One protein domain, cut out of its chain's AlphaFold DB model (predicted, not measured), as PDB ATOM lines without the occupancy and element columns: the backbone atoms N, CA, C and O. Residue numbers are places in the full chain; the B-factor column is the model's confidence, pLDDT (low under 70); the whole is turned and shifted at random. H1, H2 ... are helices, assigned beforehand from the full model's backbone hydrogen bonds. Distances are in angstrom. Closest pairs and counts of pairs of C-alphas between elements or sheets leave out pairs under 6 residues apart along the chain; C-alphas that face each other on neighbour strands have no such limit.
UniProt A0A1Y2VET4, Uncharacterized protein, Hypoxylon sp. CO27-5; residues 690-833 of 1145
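Overview. This is residues 690 to 833 of the 1145 residues of an uncharacterized protein of Hypoxylon sp. CO27-5 (UniProt A0A1Y2VET4). A compact block of helices in three rough layers: H1 and H2 cover one side of H4 and H5, and H6 packs on the other. H3 crosses the beginnings of H4 and H6, and the short H7 lies near the last residues of H6. The printed part has 144 residues, with seven named helices, H1 to H7 in order, and no named strand: all helix. It is compact, with a radius of gyration of the C-alphas of 14.5 A and spans of 42 by 33 by 26 A.

Arrangement. H1, residues 701 to 708, touches residues 786 to 794 alone of H5, residues 779 to 796; the closest C-alphas, of Pro 702 and His 793, are 4.9 A apart. H2, residues 715 to 730, touches H4, residues 758 to 772, at a steep tilt of 48 degrees, opposite ways, the closest C-alphas being Cys 724 and Thr 762, 5.7 A. H3, residues 732 to 745, about perpendicular to H4 at 88 degrees, touches its residues 758 to 762 alone; closest are the C-alphas of Tyr 735 and Pro 758, 5.5 A. H6, residues 801 to 814, touches H4 at a shallow tilt of 20 degrees, the same way; closest are the C-alphas of Pro 768 and Gly 814, 4.4 A. H5 and H6 form a hairpin at 12 degrees, H5 touching with residues 791 to 795 alone; closest are C-alphas 795 and 801, 6.4 A. H7, residues 819 to 822, is close to H6 but not clearly touching. Every O i to N i+4 pair is within hydrogen-bond range in H1, H2, H5 and H6, 9 of 10 in H3 and 9 of 11 in H4; H7 is too short.

Along the chain. H1 begins at C-alpha 701 (360.414, -20.845, 540.381). H2 spans 22.6 A, H3 20.4 A, H4 22.8 A, H5 25.5 A and H6 20.0 A. H7 ends at C-alpha 822 (377.155, -16.426, 558.367).

Size, cuts and confidence. The printed part has no cut; H3 to H4 is a long link. Mean pLDDT of the printed part is 78.0, with residues 745 to 755 among those under 70.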
ATOM      1  N   LEU A 690     355.192 -29.667 548.321       84.00
ATOM      2  CA  LEU A 690     356.550 -29.120 548.435       84.00
ATOM      3  C   LEU A 690     356.526 -27.585 548.446       84.00
ATOM      4  O   LEU A 690     357.346 -26.938 549.100       84.00
ATOM      5  N   VAL A 691     355.577 -27.013 547.711       84.50
ATOM      6  CA  VAL A 691     355.322 -25.578 547.564       84.50
ATOM      7  C   VAL A 691     353.820 -25.329 547.717       84.50
ATOM      8  O   VAL A 691     353.024 -26.254 547.555       84.50
ATOM      9  N   GLU A 692     353.414 -24.103 548.048       75.25
ATOM     10  CA  GLU A 692     351.990 -23.751 548.070       75.25
ATOM     11  C   GLU A 692     351.378 -23.846 546.667       75.25
ATOM     12  O   GLU A 692     352.009 -23.456 545.689       75.25
ATOM     13  N   ASN A 693     350.143 -24.346 546.573       66.19
ATOM     14  CA  ASN A 693     349.402 -24.488 545.318       66.19
ATOM     15  C   ASN A 693     348.298 -23.416 545.225       66.19
ATOM     16  O   ASN A 693     347.108 -23.725 545.248       66.19
ATOM     17  N   ARG A 694     348.692 -22.135 545.224       66.94
ATOM     18  CA  ARG A 694     347.780 -20.981 545.072       66.94
ATOM     19  C   ARG A 694     347.976 -20.339 543.698       66.94
ATOM     20  O   ARG A 694     349.096 -20.316 543.193       66.94
ATOM     21  N   THR A 695     346.919 -19.757 543.129       55.00
ATOM     22  CA  THR A 695     346.919 -19.129 541.788       55.00
ATOM     23  C   THR A 695     347.969 -18.023 541.607       55.00
ATOM     24  O   THR A 695     348.448 -17.832 540.496       55.00
ATOM     25  N   ASN A 696     348.391 -17.361 542.695       55.44
ATOM     26  CA  ASN A 696     349.450 -16.338 542.712       55.44
ATOM     27  C   ASN A 696     350.781 -16.812 543.334       55.44
ATOM     28  O   ASN A 696     351.651 -15.996 543.633       55.44
ATOM     29  N   SER A 697     350.953 -18.113 543.582       66.06
ATOM     30  CA  SER A 697     352.202 -18.636 544.144       66.06
ATOM     31  C   SER A 697     353.258 -18.829 543.055       66.06
ATOM     32  O   SER A 697     352.990 -19.354 541.977       66.06
ATOM     33  N   SER A 698     354.496 -18.442 543.350       67.69
ATOM     34  CA  SER A 698     355.639 -18.643 542.453       67.69
ATOM     35  C   SER A 698     356.154 -20.092 542.425       67.69
ATOM     36  O   SER A 698     357.041 -20.430 541.639       67.69
ATOM     37  N   GLY A 699     355.588 -20.980 543.251       81.88
ATOM     38  CA  GLY A 699     355.889 -22.411 543.264       81.88
ATOM     39  C   GLY A 699     357.387 -22.710 543.414       81.88
ATOM     40  O   GLY A 699     358.057 -22.199 544.307       81.88
ATOM     41  N   LEU A 700     357.924 -23.554 542.526       84.12
ATOM     42  CA  LEU A 700     359.352 -23.907 542.474       84.12
ATOM     43  C   LEU A 700     360.241 -22.843 541.809       84.12
ATOM     44  O   LEU A 700     361.467 -22.980 541.838       84.12
ATOM     45  N   TYR A 701     359.664 -21.806 541.192       84.38
ATOM     46  CA  TYR A 701     360.414 -20.845 540.381       84.38
ATOM     47  C   TYR A 701     361.581 -20.188 541.139       84.38
ATOM     48  O   TYR A 701     362.687 -20.172 540.591       84.38
ATOM     49  N   PRO A 702     361.424 -19.726 542.400       86.31
ATOM     50  CA  PRO A 702     362.526 -19.090 543.117       86.31
ATOM     51  C   PRO A 702     363.728 -20.017 543.338       86.31
ATOM     52  O   PRO A 702     364.872 -19.565 543.292       86.31
ATOM     53  N   LEU A 703     363.483 -21.317 543.541       87.38
ATOM     54  CA  LEU A 703     364.535 -22.322 543.711       87.38
ATOM     55  C   LEU A 703     365.255 -22.588 542.388       87.38
ATOM     56  O   LEU A 703     366.481 -22.636 542.351       87.38
ATOM     57  N   ILE A 704     364.502 -22.721 541.296       85.50
ATOM     58  CA  ILE A 704     365.052 -22.937 539.952       85.50
ATOM     59  C   ILE A 704     365.903 -21.736 539.520       85.50
ATOM     60  O   ILE A 704     367.009 -21.918 539.016       85.50
ATOM     61  N   ALA A 705     365.418 -20.512 539.745       83.88
ATOM     62  CA  ALA A 705     366.145 -19.288 539.420       83.88
ATOM     63  C   ALA A 705     367.452 -19.167 540.225       83.88
ATOM     64  O   ALA A 705     368.496 -18.839 539.662       83.88
ATOM     65  N   ALA A 706     367.420 -19.525 541.513       85.00
ATOM     66  CA  ALA A 706     368.613 -19.570 542.352       85.00
ATOM     67  C   ALA A 706     369.620 -20.633 541.884       85.00
ATOM     68  O   ALA A 706     370.815 -20.355 541.823       85.00
ATOM     69  N   LEU A 707     369.157 -21.823 541.493       86.06
ATOM     70  CA  LEU A 707     370.019 -22.880 540.959       86.06
ATOM     71  C   LEU A 707     370.668 -22.483 539.621       86.06
ATOM     72  O   LEU A 707     371.849 -22.742 539.425       86.06
ATOM     73  N   ARG A 708     369.941 -21.787 538.735       84.31
ATOM     74  CA  ARG A 708     370.470 -21.267 537.455       84.31
ATOM     75  C   ARG A 708     371.469 -20.119 537.612       84.31
ATOM     76  O   ARG A 708     372.222 -19.847 536.687       84.31
ATOM     77  N   SER A 709     371.468 -19.434 538.755       81.44
ATOM     78  CA  SER A 709     372.416 -18.346 539.040       81.44
ATOM     79  C   SER A 709     373.833 -18.830 539.385       81.44
ATOM     80  O   SER A 709     374.737 -18.013 539.553       81.44
ATOM     81  N   LEU A 710     374.030 -20.148 539.505       80.06
ATOM     82  CA  LEU A 710     375.310 -20.784 539.810       80.06
ATOM     83  C   LEU A 710     375.878 -21.440 538.545       80.06
ATOM     84  O   LEU A 710     375.199 -22.238 537.908       80.06
ATOM     85  N   ASP A 711     377.141 -21.151 538.219       64.69
ATOM     86  CA  ASP A 711     377.794 -21.653 536.996       64.69
ATOM     87  C   ASP A 711     378.056 -23.175 537.011       64.69
ATOM     88  O   ASP A 711     378.133 -23.805 535.958       64.69
ATOM     89  N   ASN A 712     378.227 -23.784 538.192       71.62
ATOM     90  CA  ASN A 712     378.423 -25.228 538.357       71.62
ATOM     91  C   ASN A 712     377.985 -25.662 539.769       71.62
ATOM     92  O   ASN A 712     378.481 -25.118 540.756       71.62
ATOM     93  N   ILE A 713     377.052 -26.614 539.874       80.38
ATOM     94  CA  ILE A 713     376.481 -27.066 541.153       80.38
ATOM     95  C   ILE A 713     377.112 -28.402 541.551       80.38
ATOM     96  O   ILE A 713     377.000 -29.397 540.836       80.38
ATOM     97  N   ASP A 714     377.753 -28.444 542.721       82.56
ATOM     98  CA  ASP A 714     378.395 -29.660 543.224       82.56
ATOM     99  C   ASP A 714     377.371 -30.798 543.488       82.56
ATOM    100  O   ASP A 714     376.307 -30.552 544.073       82.56
ATOM    101  N   PRO A 715     377.674 -32.067 543.135       81.88
ATOM    102  CA  PRO A 715     376.788 -33.219 543.363       81.88
ATOM    103  C   PRO A 715     376.317 -33.403 544.815       81.88
ATOM    104  O   PRO A 715     375.232 -33.938 545.064       81.88
ATOM    105  N   THR A 716     377.106 -32.955 545.795       83.38
ATOM    106  CA  THR A 716     376.728 -33.006 547.215       83.38
ATOM    107  C   THR A 716     375.557 -32.074 547.540       83.38
ATOM    108  O   THR A 716     374.735 -32.412 548.396       83.38
ATOM    109  N   VAL A 717     375.416 -30.953 546.821       84.31
ATOM    110  CA  VAL A 717     374.284 -30.020 546.945       84.31
ATOM    111  C   VAL A 717     373.014 -30.642 546.361       84.31
ATOM    112  O   VAL A 717     371.957 -30.574 546.989       84.31
ATOM    113  N   TRP A 718     373.111 -31.339 545.225       86.88
ATOM    114  CA  TRP A 718     371.989 -32.100 544.661       86.88
ATOM    115  C   TRP A 718     371.523 -33.225 545.591       86.88
ATOM    116  O   TRP A 718     370.324 -33.383 545.813       86.88
ATOM    117  N   THR A 719     372.458 -33.945 546.217       86.44
ATOM    118  CA  THR A 719     372.140 -34.984 547.214       86.44
ATOM    119  C   THR A 719     371.449 -34.393 548.448       86.44
ATOM    120  O   THR A 719     370.528 -34.994 549.009       86.44
ATOM    121  N   PHE A 720     371.866 -33.201 548.881       88.31
ATOM    122  CA  PHE A 720     371.212 -32.469 549.961       88.31
ATOM    123  C   PHE A 720     369.772 -32.078 549.603       88.31
ATOM    124  O   PHE A 720     368.860 -32.354 550.386       88.31
ATOM    125  N   LEU A 721     369.556 -31.486 548.424       88.50
ATOM    126  CA  LEU A 721     368.224 -31.098 547.949       88.50
ATOM    127  C   LEU A 721     367.303 -32.312 547.801       88.50
ATOM    128  O   LEU A 721     366.161 -32.260 548.247       88.50
ATOM    129  N   ASP A 722     367.822 -33.425 547.284       88.12
ATOM    130  CA  ASP A 722     367.095 -34.690 547.157       88.12
ATOM    131  C   ASP A 722     366.556 -35.189 548.508       88.12
ATOM    132  O   ASP A 722     365.373 -35.494 548.639       88.12
ATOM    133  N   ASN A 723     367.399 -35.175 549.549       88.69
ATOM    134  CA  ASN A 723     366.985 -35.527 550.911       88.69
ATOM    135  C   ASN A 723     365.939 -34.549 551.477       88.69
ATOM    136  O   ASN A 723     365.061 -34.957 552.240       88.69
ATOM    137  N   CYS A 724     366.044 -33.254 551.157       88.81
ATOM    138  CA  CYS A 724     365.097 -32.236 551.620       88.81
ATOM    139  C   CYS A 724     363.721 -32.419 550.976       88.81
ATOM    140  O   CYS A 724     362.709 -32.356 551.675       88.81
ATOM    141  N   VAL A 725     363.689 -32.687 549.670       89.69
ATOM    142  CA  VAL A 725     362.465 -32.949 548.910       89.69
ATOM    143  C   VAL A 725     361.805 -34.247 549.379       89.69
ATOM    144  O   VAL A 725     360.616 -34.237 549.688       89.69
ATOM    145  N   GLU A 726     362.563 -35.339 549.521       88.88
ATOM    146  CA  GLU A 726     362.040 -36.623 550.010       88.88
ATOM    147  C   GLU A 726     361.423 -36.486 551.411       88.88
ATOM    148  O   GLU A 726     360.312 -36.955 551.669       88.88
ATOM    149  N   ARG A 727     362.114 -35.794 552.328       86.75
ATOM    150  CA  ARG A 727     361.598 -35.542 553.682       86.75
ATOM    151  C   ARG A 727     360.360 -34.653 553.671       86.75
ATOM    152  O   ARG A 727     359.451 -34.911 554.455       86.75
ATOM    153  N   CYS A 728     360.329 -33.630 552.819       86.88
ATOM    154  CA  CYS A 728     359.173 -32.750 552.668       86.88
ATOM    155  C   CYS A 728     357.953 -33.535 552.181       86.88
ATOM    156  O   CYS A 728     356.923 -33.512 552.843       86.88
ATOM    157  N   ALA A 729     358.101 -34.305 551.100       85.31
ATOM    158  CA  ALA A 729     357.019 -35.093 550.517       85.31
ATOM    159  C   ALA A 729     356.501 -36.200 551.451       85.31
ATOM    160  O   ALA A 729     355.317 -36.524 551.429       85.31
ATOM    161  N   ARG A 730     357.364 -36.788 552.294       85.56
ATOM    162  CA  ARG A 730     356.958 -37.838 553.243       85.56
ATOM    163  C   ARG A 730     356.190 -37.294 554.450       85.56
ATOM    164  O   ARG A 730     355.344 -37.995 554.997       85.56
ATOM    165  N   THR A 731     356.520 -36.087 554.910       84.75
ATOM    166  CA  THR A 731     355.900 -35.472 556.098       84.75
ATOM    167  C   THR A 731     355.575 -33.990 555.866       84.75
ATOM    168  O   THR A 731     356.131 -33.147 556.573       84.75
ATOM    169  N   PRO A 732     354.695 -33.639 554.908       80.19
ATOM    170  CA  PRO A 732     354.418 -32.243 554.551       80.19
ATOM    171  C   PRO A 732     353.746 -31.476 555.700       80.19
ATOM    172  O   PRO A 732     354.135 -30.351 556.007       80.19
ATOM    173  N   VAL A 733     352.845 -32.139 556.437       79.81
ATOM    174  CA  VAL A 733     352.124 -31.584 557.600       79.81
ATOM    175  C   VAL A 733     353.075 -31.019 558.662       79.81
ATOM    176  O   VAL A 733     352.873 -29.911 559.146       79.81
ATOM    177  N   LYS A 734     354.181 -31.719 558.963       84.69
ATOM    178  CA  LYS A 734     355.198 -31.263 559.930       84.69
ATOM    179  C   LYS A 734     355.759 -29.885 559.562       84.69
ATOM    180  O   LYS A 734     356.056 -29.076 560.439       84.69
ATOM    181  N   TYR A 735     355.974 -29.644 558.271       82.69
ATOM    182  CA  TYR A 735     356.590 -28.413 557.790       82.69
ATOM    183  C   TYR A 735     355.575 -27.282 557.654       82.69
ATOM    184  O   TYR A 735     355.949 -26.141 557.906       82.69
ATOM    185  N   LEU A 736     354.307 -27.589 557.368       80.00
ATOM    186  CA  LEU A 736     353.205 -26.625 557.456       80.00
ATOM    187  C   LEU A 736     353.018 -26.124 558.901       80.00
ATOM    188  O   LEU A 736     353.054 -24.920 559.135       80.00
ATOM    189  N   GLU A 737     353.002 -27.017 559.896       80.19
ATOM    190  CA  GLU A 737     352.962 -26.621 561.317       80.19
ATOM    191  C   GLU A 737     354.194 -25.797 561.745       80.19
ATOM    192  O   GLU A 737     354.136 -24.949 562.641       80.19
ATOM    193  N   LEU A 738     355.363 -26.071 561.150       79.75
ATOM    194  CA  LEU A 738     356.581 -25.308 561.428       79.75
ATOM    195  C   LEU A 738     356.501 -23.891 560.847       79.75
ATOM    196  O   LEU A 738     357.058 -22.974 561.451       79.75
ATOM    197  N   ILE A 739     355.816 -23.717 559.715       79.75
ATOM    198  CA  ILE A 739     355.520 -22.409 559.124       79.75
ATOM    199  C   ILE A 739     354.587 -21.626 560.050       79.75
ATOM    200  O   ILE A 739     354.935 -20.507 560.423       79.75
ATOM    201  N   GLU A 740     353.485 -22.226 560.507       76.25
ATOM    202  CA  GLU A 740     352.530 -21.600 561.439       76.25
ATOM    203  C   GLU A 740     353.229 -21.088 562.707       76.25
ATOM    204  O   GLU A 740     353.208 -19.892 563.001       76.25
ATOM    205  N   LYS A 741     354.009 -21.946 563.380       78.50
ATOM    206  CA  LYS A 741     354.795 -21.577 564.579       78.50
ATOM    207  C   LYS A 741     355.792 -20.438 564.342       78.50
ATOM    208  O   LYS A 741     356.272 -19.818 565.296       78.50
ATOM    209  N   ARG A 742     356.220 -20.213 563.098       73.44
ATOM    210  CA  ARG A 742     357.161 -19.144 562.728       73.44
ATOM    211  C   ARG A 742     356.437 -17.855 562.367       73.44
ATOM    212  O   ARG A 742     356.938 -16.798 562.742       73.44
ATOM    213  N   LEU A 743     355.283 -17.947 561.713       72.88
ATOM    214  CA  LEU A 743     354.392 -16.815 561.465       72.88
ATOM    215  C   LEU A 743     353.880 -16.226 562.788       72.88
ATOM    216  O   LEU A 743     353.972 -15.013 562.983       72.88
ATOM    217  N   GLU A 744     353.506 -17.080 563.749       70.50
ATOM    218  CA  GLU A 744     353.146 -16.680 565.120       70.50
ATOM    219  C   GLU A 744     354.286 -15.917 565.816       70.50
ATOM    220  O   GLU A 744     354.083 -14.850 566.391       70.50
ATOM    221  N   LYS A 745     355.525 -16.424 565.725       67.31
ATOM    222  CA  LYS A 745     356.714 -15.764 566.304       67.31
ATOM    223  C   LYS A 745     357.077 -14.445 565.625       67.31
ATOM    224  O   LYS A 745     357.783 -13.639 566.229       67.31
ATOM    225  N   ALA A 746     356.647 -14.241 564.384       62.41
ATOM    226  CA  ALA A 746     356.881 -13.025 563.617       62.41
ATOM    227  C   ALA A 746     355.776 -11.964 563.810       62.41
ATOM    228  O   ALA A 746     355.860 -10.910 563.183       62.41
ATOM    229  N   ASN A 747     354.783 -12.206 564.686       60.59
ATOM    230  CA  ASN A 747     353.632 -11.324 564.945       60.59
ATOM    231  C   ASN A 747     352.831 -10.960 563.677       60.59
ATOM    232  O   ASN A 747     352.369  -9.827 563.533       60.59
ATOM    233  N   ILE A 748     352.674 -11.902 562.743       58.84
ATOM    234  CA  ILE A 748     351.837 -11.713 561.552       58.84
ATOM    235  C   ILE A 748     350.436 -12.233 561.894       58.84
ATOM    236  O   ILE A 748     350.279 -13.408 562.213       58.84
ATOM    237  N   ILE A 749     349.443 -11.341 561.891       52.56
ATOM    238  CA  ILE A 749     348.022 -11.686 562.062       52.56
ATOM    239  C   ILE A 749     347.604 -12.518 560.846       52.56
ATOM    240  O   ILE A 749     348.060 -12.202 559.750       52.56
ATOM    241  N   GLU A 750     346.794 -13.565 561.049       49.19
ATOM    242  CA  GLU A 750     346.202 -14.404 559.994       49.19
ATOM    243  C   GLU A 750     345.621 -13.532 558.874       49.19
ATOM    244  O   GLU A 750     344.503 -13.030 558.959       49.19
ATOM    245  N   ASP A 751     346.426 -13.314 557.842       44.16
ATOM    246  CA  ASP A 751     346.028 -12.690 556.599       44.16
ATOM    247  C   ASP A 751     346.106 -13.813 555.573       44.16
ATOM    248  O   ASP A 751     347.163 -14.428 555.390       44.16
ATOM    249  N   ASP A 752     344.990 -14.088 554.903       49.88
ATOM    250  CA  ASP A 752     344.834 -15.150 553.902       49.88
ATOM    251  C   ASP A 752     345.776 -14.982 552.684       49.88
ATOM    252  O   ASP A 752     345.694 -15.736 551.718       49.88
ATOM    253  N   ALA A 753     346.705 -14.020 552.713       51.62
ATOM    254  CA  ALA A 753     347.566 -13.578 551.621       51.62
ATOM    255  C   ALA A 753     349.076 -13.867 551.802       51.62
ATOM    256  O   ALA A 753     349.853 -13.578 550.889       51.62
ATOM    257  N   ALA A 754     349.541 -14.413 552.933       62.62
ATOM    258  CA  ALA A 754     350.976 -14.658 553.128       62.62
ATOM    259  C   ALA A 754     351.468 -15.882 552.327       62.62
ATOM    260  O   ALA A 754     351.238 -17.016 552.726       62.62
ATOM    261  N   ILE A 755     352.182 -15.650 551.218       69.44
ATOM    262  CA  ILE A 755     352.816 -16.715 550.421       69.44
ATOM    263  C   ILE A 755     353.994 -17.308 551.211       69.44
ATOM    264  O   ILE A 755     354.922 -16.574 551.574       69.44
ATOM    265  N   THR A 756     353.983 -18.624 551.451       78.00
ATOM    266  CA  THR A 756     355.053 -19.371 552.143       78.00
ATOM    267  C   THR A 756     355.534 -20.604 551.358       78.00
ATOM    268  O   THR A 756     355.071 -20.891 550.255       78.00
ATOM    269  N   CYS A 757     356.552 -21.315 551.870       83.94
ATOM    270  CA  CYS A 757     357.163 -22.454 551.173       83.94
ATOM    271  C   CYS A 757     357.623 -23.564 552.148       83.94
ATOM    272  O   CYS A 757     358.635 -23.382 552.842       83.94
ATOM    273  N   PRO A 758     356.948 -24.733 552.178       85.56
ATOM    274  CA  PRO A 758     357.330 -25.889 553.003       85.56
ATOM    275  C   PRO A 758     358.743 -26.408 552.729       85.56
ATOM    276  O   PRO A 758     359.512 -26.634 553.668       85.56
ATOM    277  N   LEU A 759     359.140 -26.511 551.454       87.19
ATOM    278  CA  LEU A 759     360.487 -26.936 551.058       87.19
ATOM    279  C   LEU A 759     361.583 -26.025 551.636       87.19
ATOM    280  O   LEU A 759     362.673 -26.481 551.976       87.19
ATOM    281  N   MET A 760     361.301 -24.734 551.816       86.62
ATOM    282  CA  MET A 760     362.259 -23.801 552.407       86.62
ATOM    283  C   MET A 760     362.484 -24.060 553.908       86.62
ATOM    284  O   MET A 760     363.607 -23.918 554.400       86.62
ATOM    285  N   MET A 761     361.456 -24.515 554.631       87.06
ATOM    286  CA  MET A 761     361.599 -24.946 556.025       87.06
ATOM    287  C   MET A 761     362.385 -26.251 556.148       87.06
ATOM    288  O   MET A 761     363.197 -26.394 557.066       87.06
ATOM    289  N   THR A 762     362.179 -27.191 555.219       88.31
ATOM    290  CA  THR A 762     362.901 -28.471 555.237       88.31
ATOM    291  C   THR A 762     364.390 -28.253 555.005       88.31
ATOM    292  O   THR A 762     365.206 -28.788 555.755       88.31
ATOM    293  N   ILE A 763     364.745 -27.380 554.054       89.00
ATOM    294  CA  ILE A 763     366.123 -26.937 553.822       89.00
ATOM    295  C   ILE A 763     366.706 -26.369 555.120       89.00
ATOM    296  O   ILE A 763     367.775 -26.802 555.546       89.00
ATOM    297  N   GLY A 764     365.979 -25.485 555.811       84.75
ATOM    298  CA  GLY A 764     366.416 -24.897 557.080       84.75
ATOM    299  C   GLY A 764     366.712 -25.916 558.182       84.75
ATOM    300  O   GLY A 764     367.731 -25.806 558.864       84.75
ATOM    301  N   GLU A 765     365.863 -26.936 558.329       87.56
ATOM    302  CA  GLU A 765     366.072 -28.036 559.279       87.56
ATOM    303  C   GLU A 765     367.278 -28.915 558.903       87.56
ATOM    304  O   GLU A 765     367.948 -29.449 559.786       87.56
ATOM    305  N   GLN A 766     367.564 -29.084 557.607       88.75
ATOM    306  CA  GLN A 766     368.619 -29.984 557.130       88.75
ATOM    307  C   GLN A 766     370.018 -29.351 557.062       88.75
ATOM    308  O   GLN A 766     371.008 -30.087 557.077       88.75
ATOM    309  N   ILE A 767     370.143 -28.017 557.049       87.06
ATOM    310  CA  ILE A 767     371.444 -27.316 557.002       87.06
ATOM    311  C   ILE A 767     372.450 -27.794 558.077       87.06
ATOM    312  O   ILE A 767     373.595 -28.066 557.704       87.06
ATOM    313  N   PRO A 768     372.096 -27.957 559.373       83.69
ATOM    314  CA  PRO A 768     373.042 -28.432 560.391       83.69
ATOM    315  C   PRO A 768     373.637 -29.806 560.056       83.69
ATOM    316  O   PRO A 768     374.828 -30.043 560.263       83.69
ATOM    317  N   PHE A 769     372.819 -30.702 559.495       84.25
ATOM    318  CA  PHE A 769     373.243 -32.046 559.111       84.25
ATOM    319  C   PHE A 769     374.195 -32.004 557.913       84.25
ATOM    320  O   PHE A 769     375.222 -32.683 557.923       84.25
ATOM    321  N   PHE A 770     373.922 -31.143 556.930       83.88
ATOM    322  CA  PHE A 770     374.820 -30.920 555.797       83.88
ATOM    323  C   PHE A 770     376.179 -30.371 556.243       83.88
ATOM    324  O   PHE A 770     377.216 -30.895 555.848       83.88
ATOM    325  N   VAL A 771     376.203 -29.389 557.147       82.12
ATOM    326  CA  VAL A 771     377.457 -28.837 557.687       82.12
ATOM    327  C   VAL A 771     378.226 -29.889 558.495       82.12
ATOM    328  O   VAL A 771     379.443 -30.000 558.355       82.12
ATOM    329  N   SER A 772     377.524 -30.721 559.274       78.69
ATOM    330  CA  SER A 772     378.141 -31.814 560.041       78.69
ATOM    331  C   SER A 772     378.715 -32.943 559.174       78.69
ATOM    332  O   SER A 772     379.610 -33.653 559.620       78.69
ATOM    333  N   SER A 773     378.248 -33.080 557.924       76.44
ATOM    334  CA  SER A 773     378.736 -34.088 556.971       76.44
ATOM    335  C   SER A 773     380.109 -33.765 556.357       76.44
ATOM    336  O   SER A 773     380.684 -34.600 555.666       76.44
ATOM    337  N   GLY A 774     380.668 -32.583 556.650       73.00
ATOM    338  CA  GLY A 774     382.025 -32.184 556.265       73.00
ATOM    339  C   GLY A 774     382.253 -31.811 554.787       73.00
ATOM    340  O   GLY A 774     383.281 -32.219 554.241       73.00
ATOM    341  N   PRO A 775     381.375 -31.035 554.115       78.44
ATOM    342  CA  PRO A 775     381.610 -30.568 552.746       78.44
ATOM    343  C   PRO A 775     382.840 -29.648 552.641       78.44
ATOM    344  O   PRO A 775     383.250 -28.985 553.601       78.44
ATOM    345  N   SER A 776     383.446 -29.584 551.452       78.81
ATOM    346  CA  SER A 776     384.638 -28.763 551.214       78.81
ATOM    347  C   SER A 776     384.347 -27.261 551.390       78.81
ATOM    348  O   SER A 776     383.220 -26.782 551.250       78.81
ATOM    349  N   LYS A 777     385.384 -26.463 551.691       76.44
ATOM    350  CA  LYS A 777     385.236 -25.006 551.898       76.44
ATOM    351  C   LYS A 777     384.734 -24.253 550.656       76.44
ATOM    352  O   LYS A 777     384.267 -23.125 550.811       76.44
ATOM    353  N   THR A 778     384.894 -24.812 549.459       78.56
ATOM    354  CA  THR A 778     384.368 -24.265 548.197       78.56
ATOM    355  C   THR A 778     382.876 -24.552 548.072       78.56
ATOM    356  O   THR A 778     382.105 -23.602 547.979       78.56
ATOM    357  N   VAL A 779     382.464 -25.806 548.276       80.94
ATOM    358  CA  VAL A 779     381.051 -26.228 548.271       80.94
ATOM    359  C   VAL A 779     380.230 -25.476 549.319       80.94
ATOM    360  O   VAL A 779     379.125 -25.026 549.048       80.94
ATOM    361  N   LEU A 780     380.783 -25.242 550.515       80.62
ATOM    362  CA  LEU A 780     380.109 -24.440 551.547       80.62
ATOM    363  C   LEU A 780     379.911 -22.969 551.151       80.62
ATOM    364  O   LEU A 780     378.965 -22.339 551.616       80.62
ATOM    365  N   LYS A 781     380.800 -22.393 550.331       81.88
ATOM    366  CA  LYS A 781     380.624 -21.022 549.825       81.88
ATOM    367  C   LYS A 781     379.546 -20.977 548.747       81.88
ATOM    368  O   LYS A 781     378.705 -20.087 548.809       81.88
ATOM    369  N   GLU A 782     379.563 -21.933 547.822       81.81
ATOM    370  CA  GLU A 782     378.557 -22.090 546.763       81.81
ATOM    371  C   GLU A 782     377.166 -22.357 547.354       81.81
ATOM    372  O   GLU A 782     376.194 -21.719 546.970       81.81
ATOM    373  N   PHE A 783     377.073 -23.204 548.381       84.06
ATOM    374  CA  PHE A 783     375.825 -23.481 549.091       84.06
ATOM    375  C   PHE A 783     375.257 -22.240 549.798       84.06
ATOM    376  O   PHE A 783     374.061 -21.970 549.732       84.06
ATOM    377  N   VAL A 784     376.102 -21.428 550.443       85.19
ATOM    378  CA  VAL A 784     375.664 -20.163 551.068       85.19
ATOM    379  C   VAL A 784     375.252 -19.123 550.019       85.19
ATOM    380  O   VAL A 784     374.335 -18.337 550.270       85.19
ATOM    381  N   GLN A 785     375.891 -19.128 548.847       85.25
ATOM    382  CA  GLN A 785     375.474 -18.319 547.703       85.25
ATOM    383  C   GLN A 785     374.098 -18.771 547.191       85.25
ATOM    384  O   GLN A 785     373.206 -17.933 547.110       85.25
ATOM    385  N   LEU A 786     373.876 -20.077 546.993       86.06
ATOM    386  CA  LEU A 786     372.576 -20.649 546.613       86.06
ATOM    387  C   LEU A 786     371.456 -20.233 547.576       86.06
ATOM    388  O   LEU A 786     370.400 -19.791 547.137       86.06
ATOM    389  N   LEU A 787     371.680 -20.347 548.888       87.19
ATOM    390  CA  LEU A 787     370.680 -19.966 549.892       87.19
ATOM    391  C   LEU A 787     370.371 -18.461 549.870       87.19
ATOM    392  O   LEU A 787     369.223 -18.071 550.071       87.19
ATOM    393  N   SER A 788     371.379 -17.618 549.626       87.00
ATOM    394  CA  SER A 788     371.188 -16.161 549.524       87.00
ATOM    395  C   SER A 788     370.388 -15.799 548.271       87.00
ATOM    396  O   SER A 788     369.463 -14.991 548.339       87.00
ATOM    397  N   GLU A 789     370.690 -16.449 547.147       86.56
ATOM    398  CA  GLU A 789     369.959 -16.260 545.895       86.56
ATOM    399  C   GLU A 789     368.528 -16.791 545.983       86.56
ATOM    400  O   GLU A 789     367.598 -16.128 545.527       86.56
ATOM    401  N   TYR A 790     368.316 -17.920 546.661       88.38
ATOM    402  CA  TYR A 790     366.983 -18.472 546.889       88.38
ATOM    403  C   TYR A 790     366.102 -17.534 547.718       88.38
ATOM    404  O   TYR A 790     364.945 -17.306 547.362       88.38
ATOM    405  N   LEU A 791     366.649 -16.914 548.768       86.94
ATOM    406  CA  LEU A 791     365.934 -15.902 549.549       86.94
ATOM    407  C   LEU A 791     365.646 -14.630 548.731       86.94
ATOM    408  O   LEU A 791     364.552 -14.081 548.838       86.94
ATOM    409  N   GLY A 792     366.592 -14.174 547.899       84.69
ATOM    410  CA  GLY A 792     366.413 -12.996 547.039       84.69
ATOM    411  C   GLY A 792     365.353 -13.197 545.954       84.69
ATOM    412  O   GLY A 792     364.478 -12.352 545.774       84.69
ATOM    413  N   HIS A 793     365.382 -14.341 545.268       85.44
ATOM    414  CA  HIS A 793     364.364 -14.707 544.283       85.44
ATOM    415  C   HIS A 793     362.998 -14.962 544.923       85.44
ATOM    416  O   HIS A 793     361.984 -14.620 544.324       85.44
ATOM    417  N   SER A 794     362.952 -15.501 546.146       84.81
ATOM    418  CA  SER A 794     361.692 -15.680 546.878       84.81
ATOM    419  C   SER A 794     361.068 -14.335 547.262       84.81
ATOM    420  O   SER A 794     359.857 -14.171 547.140       84.81
ATOM    421  N   LEU A 795     361.886 -13.348 547.654       83.56
ATOM    422  CA  LEU A 795     361.423 -11.984 547.935       83.56
ATOM    423  C   LEU A 795     360.848 -11.311 546.680       83.56
ATOM    424  O   LEU A 795     359.775 -10.718 546.743       83.56
ATOM    425  N   ALA A 796     361.533 -11.440 545.538       81.75
ATOM    426  CA  ALA A 796     361.062 -10.912 544.255       81.75
ATOM    427  C   ALA A 796     359.776 -11.598 543.760       81.75
ATOM    428  O   ALA A 796     359.021 -11.013 542.990       81.75
ATOM    429  N   ALA A 797     359.521 -12.826 544.213       77.69
ATOM    430  CA  ALA A 797     358.376 -13.635 543.821       77.69
ATOM    431  C   ALA A 797     357.185 -13.549 544.798       77.69
ATOM    432  O   ALA A 797     356.314 -14.420 544.782       77.69
ATOM    433  N   GLY A 798     357.162 -12.525 545.663       74.00
ATOM    434  CA  GLY A 798     356.031 -12.201 546.538       74.00
ATOM    435  C   GLY A 798     355.968 -12.965 547.866       74.00
ATOM    436  O   GLY A 798     354.991 -12.815 548.599       74.00
ATOM    437  N   VAL A 799     356.987 -13.762 548.218       79.69
ATOM    438  CA  VAL A 799     357.039 -14.455 549.519       79.69
ATOM    439  C   VAL A 799     357.167 -13.427 550.648       79.69
ATOM    440  O   VAL A 799     357.945 -12.474 550.559       79.69
ATOM    441  N   ASN A 800     356.414 -13.622 551.734       80.50
ATOM    442  CA  ASN A 800     356.328 -12.647 552.822       80.50
ATOM    443  C   ASN A 800     357.719 -12.288 553.399       80.50
ATOM    444  O   ASN A 800     358.479 -13.152 553.846       80.50
ATOM    445  N   LYS A 801     358.049 -10.988 553.435       79.44
ATOM    446  CA  LYS A 801     359.369 -10.486 553.861       79.44
ATOM    447  C   LYS A 801     359.715 -10.861 555.306       79.44
ATOM    448  O   LYS A 801     360.859 -11.218 555.587       79.44
ATOM    449  N   SER A 802     358.746 -10.818 556.217       76.31
ATOM    450  CA  SER A 802     358.941 -11.181 557.627       76.31
ATOM    451  C   SER A 802     359.189 -12.685 557.792       76.31
ATOM    452  O   SER A 802     360.064 -13.089 558.560       76.31
ATOM    453  N   PHE A 803     358.505 -13.516 557.000       80.44
ATOM    454  CA  PHE A 803     358.760 -14.956 556.925       80.44
ATOM    455  C   PHE A 803     360.162 -15.270 556.368       80.44
ATOM    456  O   PHE A 803     360.877 -16.110 556.921       80.44
ATOM    457  N   LEU A 804     360.612 -14.553 555.333       82.75
ATOM    458  CA  LEU A 804     361.961 -14.711 554.772       82.75
ATOM    459  C   LEU A 804     363.066 -14.315 555.758       82.75
ATOM    460  O   LEU A 804     364.091 -14.992 555.826       82.75
ATOM    461  N   ILE A 805     362.860 -13.265 556.557       81.69
ATOM    462  CA  ILE A 805     363.802 -12.870 557.616       81.69
ATOM    463  C   ILE A 805     363.893 -13.971 558.683       81.69
ATOM    464  O   ILE A 805     364.993 -14.422 559.001       81.69
ATOM    465  N   ALA A 806     362.756 -14.484 559.163       79.44
ATOM    466  CA  ALA A 806     362.734 -15.583 560.134       79.44
ATOM    467  C   ALA A 806     363.391 -16.870 559.590       79.44
ATOM    468  O   ALA A 806     364.053 -17.611 560.322       79.44
ATOM    469  N   THR A 807     363.240 -17.123 558.291       82.44
ATOM    470  CA  THR A 807     363.862 -18.247 557.581       82.44
ATOM    471  C   THR A 807     365.370 -18.070 557.426       82.44
ATOM    472  O   THR A 807     366.138 -19.007 557.644       82.44
ATOM    473  N   LYS A 808     365.821 -16.855 557.108       84.94
ATOM    474  CA  LYS A 808     367.243 -16.510 557.065       84.94
ATOM    475  C   LYS A 808     367.903 -16.776 558.418       84.94
ATOM    476  O   LYS A 808     368.974 -17.377 558.457       84.94
ATOM    477  N   ASP A 809     367.264 -16.391 559.519       82.69
ATOM    478  CA  ASP A 809     367.783 -16.646 560.867       82.69
ATOM    479  C   ASP A 809     367.901 -18.150 561.161       82.69
ATOM    480  O   ASP A 809     368.888 -18.596 561.757       82.69
ATOM    481  N   LEU A 810     366.954 -18.955 560.667       82.62
ATOM    482  CA  LEU A 810     367.034 -20.416 560.721       82.62
ATOM    483  C   LEU A 810     368.253 -20.935 559.939       82.62
ATOM    484  O   LEU A 810     369.031 -21.722 560.484       82.62
ATOM    485  N   PHE A 811     368.488 -20.448 558.719       87.62
ATOM    486  CA  PHE A 811     369.654 -20.835 557.915       87.62
ATOM    487  C   PHE A 811     370.978 -20.442 558.591       87.62
ATOM    488  O   PHE A 811     371.906 -21.251 558.661       87.62
ATOM    489  N   VAL A 812     371.063 -19.234 559.163       83.81
ATOM    490  CA  VAL A 812     372.240 -18.758 559.917       83.81
ATOM    491  C   VAL A 812     372.504 -19.626 561.147       83.81
ATOM    492  O   VAL A 812     373.665 -19.943 561.440       83.81
ATOM    493  N   SER A 813     371.446 -20.024 561.859       81.88
ATOM    494  CA  SER A 813     371.556 -20.891 563.035       81.88
ATOM    495  C   SER A 813     372.116 -22.270 562.673       81.88
ATOM    496  O   SER A 813     373.008 -22.765 563.365       81.88
ATOM    497  N   GLY A 814     371.693 -22.833 561.533       77.75
ATOM    498  CA  GLY A 814     372.163 -24.129 561.052       77.75
ATOM    499  C   GLY A 814     373.616 -24.135 560.570       77.75
ATOM    500  O   GLY A 814     374.283 -25.161 560.653       77.75
ATOM    501  N   LEU A 815     374.155 -22.985 560.158       80.00
ATOM    502  CA  LEU A 815     375.553 -22.807 559.740       80.00
ATOM    503  C   LEU A 815     376.562 -22.728 560.914       80.00
ATOM    504  O   LEU A 815     377.582 -22.070 560.738       80.00
ATOM    505  N   GLY A 816     376.255 -23.280 562.107       74.25
ATOM    506  CA  GLY A 816     377.122 -23.466 563.308       74.25
ATOM    507  C   GLY A 816     378.558 -22.898 563.246       74.25
ATOM    508  O   GLY A 816     379.268 -23.243 562.337       74.25
ATOM    509  N   ASP A 817     379.075 -22.082 564.165       68.00
ATOM    510  CA  ASP A 817     380.474 -21.565 564.251       68.00
ATOM    511  C   ASP A 817     381.201 -20.945 563.023       68.00
ATOM    512  O   ASP A 817     382.179 -20.208 563.205       68.00
ATOM    513  N   HIS A 818     380.729 -21.092 561.783       71.06
ATOM    514  CA  HIS A 818     381.338 -20.526 560.579       71.06
ATOM    515  C   HIS A 818     381.023 -19.025 560.433       71.06
ATOM    516  O   HIS A 818     380.353 -18.584 559.496       71.06
ATOM    517  N   LYS A 819     381.557 -18.198 561.345       65.62
ATOM    518  CA  LYS A 819     381.309 -16.742 561.433       65.62
ATOM    519  C   LYS A 819     381.477 -15.988 560.102       65.62
ATOM    520  O   LYS A 819     380.683 -15.102 559.806       65.62
ATOM    521  N   LYS A 820     382.466 -16.355 559.274       66.94
ATOM    522  CA  LYS A 820     382.712 -15.721 557.958       66.94
ATOM    523  C   LYS A 820     381.668 -16.070 556.889       66.94
ATOM    524  O   LYS A 820     381.487 -15.285 555.968       66.94
ATOM    525  N   LEU A 821     381.025 -17.235 556.980       72.19
ATOM    526  CA  LEU A 821     379.976 -17.663 556.047       72.19
ATOM    527  C   LEU A 821     378.606 -17.133 556.482       72.19
ATOM    528  O   LEU A 821     377.847 -16.665 555.645       72.19
ATOM    529  N   ARG A 822     378.348 -17.077 557.796       72.69
ATOM    530  CA  ARG A 822     377.155 -16.426 558.367       72.69
ATOM    531  C   ARG A 822     377.016 -14.963 557.941       72.69
ATOM    532  O   ARG A 822     375.921 -14.529 557.623       72.69
ATOM    533  N   ALA A 823     378.129 -14.227 557.886       71.38
ATOM    534  CA  ALA A 823     378.145 -12.833 557.436       71.38
ATOM    535  C   ALA A 823     377.878 -12.658 555.927       71.38
ATOM    536  O   ALA A 823     377.561 -11.555 555.496       71.38
ATOM    537  N   LYS A 824     378.024 -13.725 555.127       76.06
ATOM    538  CA  LYS A 824     377.782 -13.703 553.677       76.06
ATOM    539  C   LYS A 824     376.345 -14.055 553.295       76.06
ATOM    540  O   LYS A 824     375.935 -13.700 552.197       76.06
ATOM    541  N   LEU A 825     375.597 -14.725 554.177       81.25
ATOM    542  CA  LEU A 825     374.192 -15.037 553.937       81.25
ATOM    543  C   LEU A 825     373.354 -13.754 554.054       81.25
ATOM    544  O   LEU A 825     373.144 -13.220 555.148       81.25
ATOM    545  N   CYS A 826     372.872 -13.249 552.925       82.56
ATOM    546  CA  CYS A 826     372.052 -12.044 552.854       82.56
ATOM    547  C   CYS A 826     370.813 -12.282 551.986       82.56
ATOM    548  O   CYS A 826     370.718 -13.303 551.317       82.56
ATOM    549  N   ILE A 827     369.846 -11.367 552.063       82.44
ATOM    550  CA  ILE A 827     368.706 -11.328 551.143       82.44
ATOM    551  C   ILE A 827     369.062 -10.223 550.145       82.44
ATOM    552  O   ILE A 827     369.068  -9.060 550.554       82.44
ATOM    553  N   PRO A 828     369.476 -10.551 548.910       81.25
ATOM    554  CA  PRO A 828     369.802  -9.548 547.904       81.25
ATOM    555  C   PRO A 828     368.563  -8.711 547.559       81.25
ATOM    556  O   PRO A 828     367.509  -9.278 547.273       81.25
ATOM    557  N   ASP A 829     368.694  -7.381 547.538       60.88
ATOM    558  CA  ASP A 829     367.657  -6.491 546.998       60.88
ATOM    559  C   ASP A 829     367.669  -6.601 545.467       60.88
ATOM    560  O   ASP A 829     368.445  -5.942 544.770       60.88
ATOM    561  N   ARG A 830     366.826  -7.486 544.935       63.44
ATOM    562  CA  ARG A 830     366.553  -7.594 543.501       63.44
ATOM    563  C   ARG A 830     365.311  -6.754 543.187       63.44
ATOM    564  O   ARG A 830     364.329  -6.814 543.923       63.44
ATOM    565  N   LYS A 831     365.362  -5.939 542.124       48.84
ATOM    566  CA  LYS A 831     364.186  -5.187 541.647       48.84
ATOM    567  C   LYS A 831     363.066  -6.172 541.308       48.84
ATOM    568  O   LYS A 831     363.368  -7.239 540.778       48.84
ATOM    569  N   GLU A 832     361.816  -5.788 541.573       43.53
ATOM    570  CA  GLU A 832     360.635  -6.443 541.002       43.53
ATOM    571  C   GLU A 832     360.855  -6.551 539.491       43.53
ATOM    572  O   GLU A 832     360.814  -5.552 538.770       43.53
ATOM    573  N   SER A 833     361.207  -7.740 539.006       36.69
ATOM    574  CA  SER A 833     361.314  -7.981 537.578       36.69
ATOM    575  C   SER A 833     359.898  -7.968 537.030       36.69
ATOM    576  O   SER A 833     359.162  -8.948 537.137       36.69
TER     577      SER A 833